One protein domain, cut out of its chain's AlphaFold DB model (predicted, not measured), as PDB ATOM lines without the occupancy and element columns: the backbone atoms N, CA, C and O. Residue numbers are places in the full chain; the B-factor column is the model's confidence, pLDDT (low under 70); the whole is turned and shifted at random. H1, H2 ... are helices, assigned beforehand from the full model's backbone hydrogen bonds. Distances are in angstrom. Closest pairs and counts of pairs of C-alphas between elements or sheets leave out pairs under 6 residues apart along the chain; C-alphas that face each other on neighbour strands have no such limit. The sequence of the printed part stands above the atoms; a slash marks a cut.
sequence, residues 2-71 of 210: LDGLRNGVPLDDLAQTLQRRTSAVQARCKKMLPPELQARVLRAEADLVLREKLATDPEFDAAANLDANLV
ATOM      1  N   LEU A   2      19.194 -18.581 123.021       88.25
ATOM      2  CA  LEU A   2      18.180 -17.543 123.278       88.25
ATOM      3  C   LEU A   2      18.739 -16.341 124.048       88.25
ATOM      4  O   LEU A   2      18.499 -15.212 123.644       88.25
ATOM      5  N   ASP A   3      19.564 -16.577 125.069       87.44
ATOM      6  CA  ASP A   3      20.185 -15.483 125.829       87.44
ATOM      7  C   ASP A   3      21.098 -14.617 124.957       87.44
ATOM      8  O   ASP A   3      21.078 -13.398 125.053       87.44
ATOM      9  N   GLY A   4      21.844 -15.227 124.031       87.25
ATOM     10  CA  GLY A   4      22.672 -14.476 123.086       87.25
ATOM     11  C   GLY A   4      21.842 -13.644 122.104       87.25
ATOM     12  O   GLY A   4      22.216 -12.517 121.805       87.25
ATOM     13  N   LEU A   5      20.684 -14.152 121.662       90.31
ATOM     14  CA  LEU A   5      19.748 -13.378 120.838       90.31
ATOM     15  C   LEU A   5      19.148 -12.199 121.617       90.31
ATOM     16  O   LEU A   5      19.114 -11.091 121.087       90.31
ATOM     17  N   ARG A   6      18.734 -12.417 122.875       91.00
ATOM     18  CA  ARG A   6      18.223 -11.364 123.772       91.00
ATOM     19  C   ARG A   6      19.266 -10.279 124.039       91.00
ATOM     20  O   ARG A   6      18.937  -9.101 124.040       91.00
ATOM     21  N   ASN A   7      20.527 -10.677 124.190       90.00
ATOM     22  CA  ASN A   7      21.647  -9.772 124.452       90.00
ATOM     23  C   ASN A   7      22.228  -9.128 123.182       90.00
ATOM     24  O   ASN A   7      23.272  -8.485 123.243       90.00
ATOM     25  N   GLY A   8      21.595  -9.313 122.019       90.06
ATOM     26  CA  GLY A   8      22.007  -8.652 120.784       90.06
ATOM     27  C   GLY A   8      23.247  -9.239 120.099       90.06
ATOM     28  O   GLY A   8      23.664  -8.694 119.081       90.06
ATOM     29  N   VAL A   9      23.798 -10.364 120.568       93.56
ATOM     30  CA  VAL A   9      25.006 -10.993 119.997       93.56
ATOM     31  C   VAL A   9      24.807 -11.269 118.501       93.56
ATOM     32  O   VAL A   9      23.790 -11.880 118.158       93.56
ATOM     33  N   PRO A  10      25.710 -10.852 117.594       93.31
ATOM     34  CA  PRO A  10      25.591 -11.134 116.164       93.31
ATOM     35  C   PRO A  10      25.422 -12.629 115.864       93.31
ATOM     36  O   PRO A  10      25.932 -13.493 116.577       93.31
ATOM     37  N   LEU A  11      24.663 -12.957 114.814       93.12
ATOM     38  CA  LEU A  11      24.282 -14.347 114.549       93.12
ATOM     39  C   LEU A  11      25.478 -15.241 114.195       93.12
ATOM     40  O   LEU A  11      25.483 -16.412 114.575       93.12
ATOM     41  N   ASP A  12      26.480 -14.697 113.502       94.81
ATOM     42  CA  ASP A  12      27.698 -15.429 113.144       94.81
ATOM     43  C   ASP A  12      28.539 -15.768 114.382       94.81
ATOM     44  O   ASP A  12      28.963 -16.915 114.538       94.81
ATOM     45  N   ASP A  13      28.661 -14.836 115.329       95.19
ATOM     46  CA  ASP A  13      29.344 -15.059 116.611       95.19
ATOM     47  C   ASP A  13      28.604 -16.103 117.457       95.19
ATOM     48  O   ASP A  13      29.207 -16.992 118.074       95.19
ATOM     49  N   LEU A  14      27.267 -16.045 117.454       93.94
ATOM     50  CA  LEU A  14      26.422 -17.038 118.111       93.94
ATOM     51  C   LEU A  14      26.618 -18.424 117.479       93.94
ATOM     52  O   LEU A  14      26.729 -19.423 118.189       93.94
ATOM     53  N   ALA A  15      26.666 -18.495 116.148       94.81
ATOM     54  CA  ALA A  15      26.876 -19.734 115.411       94.81
ATOM     55  C   ALA A  15      28.256 -20.337 115.700       94.81
ATOM     56  O   ALA A  15      28.346 -21.536 115.980       94.81
ATOM     57  N   GLN A  16      29.301 -19.506 115.726       95.69
ATOM     58  CA  GLN A  16      30.658 -19.911 116.081       95.69
ATOM     59  C   GLN A  16      30.728 -20.447 117.516       95.69
ATOM     60  O   GLN A  16      31.231 -21.550 117.732       95.69
ATOM     61  N   THR A  17      30.151 -19.723 118.479       94.75
ATOM     62  CA  THR A  17      30.104 -20.132 119.895       94.75
ATOM     63  C   THR A  17      29.383 -21.470 120.073       94.75
ATOM     64  O   THR A  17      29.803 -22.318 120.856       94.75
ATOM     65  N   LEU A  18      28.307 -21.690 119.315       92.38
ATOM     66  CA  LEU A  18      27.538 -22.934 119.335       92.38
ATOM     67  C   LEU A  18      28.168 -24.060 118.500       92.38
ATOM     68  O   LEU A  18      27.598 -25.150 118.455       92.38
ATOM     69  N   GLN A  19      29.295 -23.808 117.822       95.31
ATOM     70  CA  GLN A  19      29.928 -24.726 116.866       95.31
ATOM     71  C   GLN A  19      28.940 -25.238 115.800       95.31
ATOM     72  O   GLN A  19      28.871 -26.425 115.469       95.31
ATOM     73  N   ARG A  20      28.115 -24.335 115.264       95.56
ATOM     74  CA  ARG A  20      27.124 -24.620 114.219       95.56
ATOM     75  C   ARG A  20      27.319 -23.679 113.038       95.56
ATOM     76  O   ARG A  20      27.893 -22.608 113.151       95.56
ATOM     77  N   ARG A  21      26.778 -24.067 111.882       96.12
ATOM     78  CA  ARG A  21      26.663 -23.163 110.728       96.12
ATOM     79  C   ARG A  21      25.592 -22.105 111.006       96.12
ATOM     80  O   ARG A  21      24.526 -22.469 111.507       96.12
ATOM     81  N   THR A  22      25.801 -20.860 110.575       96.06
ATOM     82  CA  THR A  22      24.808 -19.767 110.669       96.06
ATOM     83  C   THR A  22      23.445 -20.191 110.122       96.06
ATOM     84  O   THR A  22      22.414 -20.025 110.767       96.06
ATOM     85  N   SER A  23      23.438 -20.887 108.985       94.88
ATOM     86  CA  SER A  23      22.229 -21.436 108.361       94.88
ATOM     87  C   SER A  23      21.451 -22.434 109.232       94.88
ATOM     88  O   SER A  23      20.227 -22.532 109.115       94.88
ATOM     89  N   ALA A  24      22.137 -23.176 110.107       92.00
ATOM     90  CA  ALA A  24      21.512 -24.091 111.058       92.00
ATOM     91  C   ALA A  24      20.911 -23.335 112.252       92.00
ATOM     92  O   ALA A  24      19.829 -23.695 112.714       92.00
ATOM     93  N   VAL A  25      21.572 -22.266 112.709       95.25
ATOM     94  CA  VAL A  25      21.035 -21.375 113.747       95.25
ATOM     95  C   VAL A  25      19.786 -20.664 113.232       95.25
ATOM     96  O   VAL A  25      18.746 -20.747 113.872       95.25
ATOM     97  N   GLN A  26      19.831 -20.096 112.024       96.44
ATOM     98  CA  GLN A  26      18.675 -19.495 111.349       96.44
ATOM     99  C   GLN A  26      17.493 -20.465 111.217       96.44
ATOM    100  O   GLN A  26      16.350 -20.117 111.514       96.44
ATOM    101  N   ALA A  27      17.755 -21.711 110.803       93.56
ATOM    102  CA  ALA A  27      16.721 -22.740 110.727       93.56
ATOM    103  C   ALA A  27      16.088 -23.020 112.100       93.56
ATOM    104  O   ALA A  27      14.874 -23.197 112.193       93.56
ATOM    105  N   ARG A  28      16.897 -23.034 113.166       93.62
ATOM    106  CA  ARG A  28      16.409 -23.235 114.531       93.62
ATOM    107  C   ARG A  28      15.638 -22.025 115.060       93.62
ATOM    108  O   ARG A  28      14.588 -22.233 115.654       93.62
ATOM    109  N   CYS A  29      16.078 -20.798 114.776       95.75
ATOM    110  CA  CYS A  29      15.324 -19.577 115.079       95.75
ATOM    111  C   CYS A  29      13.954 -19.598 114.398       95.75
ATOM    112  O   CYS A  29      12.942 -19.354 115.041       95.75
ATOM    113  N   LYS A  30      13.900 -19.995 113.120       95.62
ATOM    114  CA  LYS A  30      12.633 -20.120 112.394       95.62
ATOM    115  C   LYS A  30      11.674 -21.088 113.091       95.62
ATOM    116  O   LYS A  30      10.491 -20.800 113.182       95.62
ATOM    117  N   LYS A  31      12.176 -22.200 113.632       93.44
ATOM    118  CA  LYS A  31      11.370 -23.175 114.384       93.44
ATOM    119  C   LYS A  31      10.904 -22.695 115.761       93.44
ATOM    120  O   LYS A  31      10.001 -23.302 116.314       93.44
ATOM    121  N   MET A  32      11.487 -21.630 116.301       95.19
ATOM    122  CA  MET A  32      11.027 -20.983 117.535       95.19
ATOM    123  C   MET A  32       9.923 -19.948 117.289       95.19
ATOM    124  O   MET A  32       9.354 -19.435 118.245       95.19
ATOM    125  N   LEU A  33       9.629 -19.615 116.028       95.19
ATOM    126  CA  LEU A  33       8.535 -18.710 115.690       95.19
ATOM    127  C   LEU A  33       7.188 -19.456 115.706       95.19
ATOM    128  O   LEU A  33       7.143 -20.643 115.362       95.19
ATOM    129  N   PRO A  34       6.079 -18.763 116.002       90.94
ATOM    130  CA  PRO A  34       4.737 -19.298 115.824       90.94
ATOM    131  C   PRO A  34       4.495 -19.813 114.391       90.94
ATOM    132  O   PRO A  34       5.101 -19.288 113.441       90.94
ATOM    133  N   PRO A  35       3.630 -20.827 114.195       85.06
ATOM    134  CA  PRO A  35       3.371 -21.433 112.885       85.06
ATOM    135  C   PRO A  35       2.995 -20.425 111.785       85.06
ATOM    136  O   PRO A  35       3.480 -20.515 110.654       85.06
ATOM    137  N   GLU A  36       2.188 -19.421 112.119       87.69
ATOM    138  CA  GLU A  36       1.730 -18.366 111.215       87.69
ATOM    139  C   GLU A  36       2.871 -17.463 110.719       87.69
ATOM    140  O   GLU A  36       2.845 -16.987 109.581       87.69
ATOM    141  N   LEU A  37       3.914 -17.269 111.533       91.56
ATOM    142  CA  LEU A  37       5.105 -16.512 111.147       91.56
ATOM    143  C   LEU A  37       6.111 -17.385 110.398       91.56
ATOM    144  O   LEU A  37       6.726 -16.922 109.438       91.56
ATOM    145  N   GLN A  38       6.238 -18.665 110.752       90.31
ATOM    146  CA  GLN A  38       7.098 -19.609 110.028       90.31
ATOM    147  C   GLN A  38       6.778 -19.698 108.536       90.31
ATOM    148  O   GLN A  38       7.695 -19.806 107.716       90.31
ATOM    149  N   ALA A  39       5.495 -19.668 108.175       86.00
ATOM    150  CA  ALA A  39       5.075 -19.731 106.780       86.00
ATOM    151  C   ALA A  39       5.507 -18.491 105.976       86.00
ATOM    152  O   ALA A  39       5.769 -18.597 104.780       86.00
ATOM    153  N   ARG A  40       5.615 -17.329 106.632       91.88
ATOM    154  CA  ARG A  40       5.824 -16.024 105.983       91.88
ATOM    155  C   ARG A  40       7.280 -15.566 105.992       91.88
ATOM    156  O   ARG A  40       7.723 -14.933 105.044       91.88
ATOM    157  N   VAL A  41       8.017 -15.882 107.054       94.88
ATOM    158  CA  VAL A  41       9.374 -15.369 107.286       94.88
ATOM    159  C   VAL A  41      10.407 -16.193 106.520       94.88
ATOM    160  O   VAL A  41      10.430 -17.429 106.600       94.88
ATOM    161  N   LEU A  42      11.307 -15.527 105.795       95.31
ATOM    162  CA  LEU A  42      12.431 -16.196 105.143       95.31
ATOM    163  C   LEU A  42      13.407 -16.736 106.190       95.31
ATOM    164  O   LEU A  42      13.611 -16.154 107.249       95.31
ATOM    165  N   ARG A  43      14.066 -17.862 105.890       94.12
ATOM    166  CA  ARG A  43      15.031 -18.459 106.832       94.12
ATOM    167  C   ARG A  43      16.133 -17.466 107.219       94.12
ATOM    168  O   ARG A  43      16.527 -17.443 108.376       94.12
ATOM    169  N   ALA A  44      16.608 -16.673 106.259       94.31
ATOM    170  CA  ALA A  44      17.687 -15.712 106.463       94.31
ATOM    171  C   ALA A  44      17.332 -14.576 107.441       94.31
ATOM    172  O   ALA A  44      18.237 -13.986 108.010       94.31
ATOM    173  N   GLU A  45      16.040 -14.313 107.647       95.44
ATOM    174  CA  GLU A  45      15.518 -13.220 108.481       95.44
ATOM    175  C   GLU A  45      14.964 -13.726 109.821       95.44
ATOM    176  O   GLU A  45      14.512 -12.952 110.663       95.44
ATOM    177  N   ALA A  46      14.959 -15.046 110.025       95.38
ATOM    178  CA  ALA A  46      14.251 -15.666 111.132       95.38
ATOM    179  C   ALA A  46      14.799 -15.269 112.509       95.38
ATOM    180  O   ALA A  46      14.042 -15.244 113.475       95.38
ATOM    181  N   ASP A  47      16.094 -14.975 112.622       95.31
ATOM    182  CA  ASP A  47      16.678 -14.494 113.870       95.31
ATOM    183  C   ASP A  47      16.305 -13.036 114.164       95.31
ATOM    184  O   ASP A  47      16.059 -12.719 115.323       95.31
ATOM    185  N   LEU A  48      16.195 -12.177 113.144       95.00
ATOM    186  CA  LEU A  48      15.769 -10.782 113.304       95.00
ATOM    187  C   LEU A  48      14.334 -10.712 113.831       95.00
ATOM    188  O   LEU A  48      14.079 -10.063 114.844       95.00
ATOM    189  N   VAL A  49      13.422 -11.464 113.209       95.88
ATOM    190  CA  VAL A  49      12.018 -11.540 113.646       95.88
ATOM    191  C   VAL A  49      11.907 -12.146 115.046       95.88
ATOM    192  O   VAL A  49      11.116 -11.688 115.870       95.88
ATOM    193  N   LEU A  50      12.715 -13.166 115.353       95.75
ATOM    194  CA  LEU A  50      12.724 -13.770 116.683       95.75
ATOM    195  C   LEU A  50      13.228 -12.789 117.753       95.75
ATOM    196  O   LEU A  50      12.657 -12.746 118.840       95.75
ATOM    197  N   ARG A  51      14.258 -11.983 117.459       95.31
ATOM    198  CA  ARG A  51      14.733 -10.923 118.368       95.31
ATOM    199  C   ARG A  51      13.659  -9.876 118.622       95.31
ATOM    200  O   ARG A  51      13.440  -9.519 119.772       95.31
ATOM    201  N   GLU A  52      12.982  -9.420 117.571       94.88
ATOM    202  CA  GLU A  52      11.888  -8.453 117.694       94.88
ATOM    203  C   GLU A  52      10.773  -8.992 118.597       94.88
ATOM    204  O   GLU A  52      10.316  -8.290 119.499       94.88
ATOM    205  N   LYS A  53      10.387 -10.265 118.428       94.62
ATOM    206  CA  LYS A  53       9.393 -10.920 119.291       94.62
ATOM    207  C   LYS A  53       9.836 -11.016 120.743       94.62
ATOM    208  O   LYS A  53       9.084 -10.605 121.617       94.62
ATOM    209  N   LEU A  54      11.060 -11.480 120.987       93.62
ATOM    210  CA  LEU A  54      11.627 -11.569 122.335       93.62
ATOM    211  C   LEU A  54      11.760 -10.201 123.021       93.62
ATOM    212  O   LEU A  54      11.763 -10.149 124.247       93.62
ATOM    213  N   ALA A  55      11.908  -9.118 122.254       93.25
ATOM    214  CA  ALA A  55      11.993  -7.758 122.783       93.25
ATOM    215  C   ALA A  55      10.616  -7.115 123.021       93.25
ATOM    216  O   ALA A  55      10.460  -6.345 123.963       93.25
ATOM    217  N   THR A  56       9.634  -7.408 122.164       93.94
ATOM    218  CA  THR A  56       8.307  -6.765 122.197       93.94
ATOM    219  C   THR A  56       7.334  -7.474 123.134       93.94
ATOM    220  O   THR A  56       6.456  -6.833 123.705       93.94
ATOM    221  N   ASP A  57       7.474  -8.790 123.290       92.31
ATOM    222  CA  ASP A  57       6.568  -9.627 124.071       92.31
ATOM    223  C   ASP A  57       7.358 -10.437 125.119       92.31
ATOM    224  O   ASP A  57       7.965 -11.459 124.784       92.31
ATOM    225  N   PRO A  58       7.385  -9.986 126.389       87.81
ATOM    226  CA  PRO A  58       8.058 -10.696 127.478       87.81
ATOM    227  C   PRO A  58       7.489 -12.092 127.763       87.81
ATOM    228  O   PRO A  58       8.227 -12.950 128.246       87.81
ATOM    229  N   GLU A  59       6.213 -12.328 127.437       90.06
ATOM    230  CA  GLU A  59       5.533 -13.618 127.614       90.06
ATOM    231  C   GLU A  59       5.771 -14.562 126.423       90.06
ATOM    232  O   GLU A  59       5.311 -15.706 126.417       90.06
ATOM    233  N   PHE A  60       6.508 -14.115 125.399       92.75
ATOM    234  CA  PHE A  60       6.793 -14.922 124.224       92.75
ATOM    235  C   PHE A  60       7.661 -16.142 124.566       92.75
ATOM    236  O   PHE A  60       8.888 -16.058 124.722       92.75
ATOM    237  N   ASP A  61       7.030 -17.316 124.596       91.44
ATOM    238  CA  ASP A  61       7.710 -18.581 124.847       91.44
ATOM    239  C   ASP A  61       8.263 -19.206 123.552       91.44
ATOM    240  O   ASP A  61       7.643 -20.023 122.860       91.44
ATOM    241  N   ALA A  62       9.491 -18.817 123.216       91.19
ATOM    242  CA  ALA A  62      10.241 -19.392 122.101       91.19
ATOM    243  C   ALA A  62      10.514 -20.902 122.268       91.19
ATOM    244  O   ALA A  62      10.679 -21.603 121.265       91.19
ATOM    245  N   ALA A  63      10.606 -21.400 123.506       87.25
ATOM    246  CA  ALA A  63      10.894 -22.802 123.786       87.25
ATOM    247  C   ALA A  63       9.647 -23.664 123.570       87.25
ATOM    248  O   ALA A  63       9.736 -24.645 122.837       87.25
ATOM    249  N   ALA A  64       8.484 -23.246 124.074       84.00
ATOM    250  CA  ALA A  64       7.215 -23.921 123.800       84.00
ATOM    251  C   ALA A  64       6.895 -23.948 122.300       84.00
ATOM    252  O   ALA A  64       6.484 -24.980 121.771       84.00
ATOM    253  N   ASN A  65       7.155 -22.847 121.583       89.06
ATOM    254  CA  ASN A  65       7.035 -22.828 120.126       89.06
ATOM    255  C   ASN A  65       7.999 -23.821 119.475       89.06
ATOM    256  O   ASN A  65       7.594 -24.591 118.607       89.06
ATOM    257  N   LEU A  66       9.270 -23.836 119.885       85.81
ATOM    258  CA  LEU A  66      10.222 -24.814 119.367       85.81
ATOM    259  C   LEU A  66       9.732 -26.237 119.599       85.81
ATOM    260  O   LEU A  66       9.755 -27.025 118.660       85.81
ATOM    261  N   ASP A  67       9.288 -26.548 120.810       77.88
ATOM    262  CA  ASP A  67       8.811 -27.873 121.169       77.88
ATOM    263  C   ASP A  67       7.597 -28.244 120.327       77.88
ATOM    264  O   ASP A  67       7.666 -29.252 119.634       77.88
ATOM    265  N   ALA A  68       6.568 -27.397 120.242       78.00
ATOM    266  CA  ALA A  68       5.402 -27.603 119.376       78.00
ATOM    267  C   ALA A  68       5.793 -27.844 117.904       78.00
ATOM    268  O   ALA A  68       5.254 -28.726 117.236       78.00
ATOM    269  N   ASN A  69       6.787 -27.108 117.404       81.69
ATOM    270  CA  ASN A  69       7.274 -27.214 116.028       81.69
ATOM    271  C   ASN A  69       8.255 -28.372 115.788       81.69
ATOM    272  O   ASN A  69       8.548 -28.701 114.629       81.69
ATOM    273  N   LEU A  70       8.804 -28.943 116.862       74.75
ATOM    274  CA  LEU A  70       9.688 -30.104 116.867       74.75
ATOM    275  C   LEU A  70       8.984 -31.381 117.325       74.75
ATOM    276  O   LEU A  70       9.593 -32.444 117.153       74.75
ATOM    277  N   VAL A  71       7.754 -31.306 117.865       65.50
ATOM    278  CA  VAL A  71       6.940 -32.475 118.215       65.50
ATOM    279  C   VAL A  71       7.005 -33.394 117.016       65.50
ATOM    280  O   VAL A  71       6.580 -33.060 115.904       65.50
TER     281      VAL A  71
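What this domain is: This is residues 2 to 71 of the 210 residues of an uncharacterized protein of Amycolatopsis keratiniphila (UniProt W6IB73). What shape? H3 is a crossbar with H2 and H6 at its ends; H5, the longest helix, packs on it and bears H1. Built how? The compact, all-helix printed part has 70 residues with helices H1 to H6, a radius of gyration of the C-alphas of 11.2 A, and spans of 28, 22 and 20 A.

Where its parts are: Which residues? H1 is 2 to 6, H2 11 to 17, H3 22 to 31, H4 35 to 38, H5 43 to 56, H6 62 to 70. Anchors? C-alpha 2 is at (18.180, -17.543, 123.278), C-alpha 70 at (9.688, -30.104, 116.867).

How they stand to each other: What touches hub H3? H2, H5 and H6 touch it; H5 stands at a steep tilt of 55 degrees, the closest C-alphas, Lys 30 and Ala 46, 4.9 A apart. Backbones? In H1, H2, H3 and H6 every O i to N i+4 pair is within hydrogen-bond range; in H5, 8 of 10.

The domain as a whole: Any cut? The printed part has none. Low confidence? Residue 71 has pLDDT under 70.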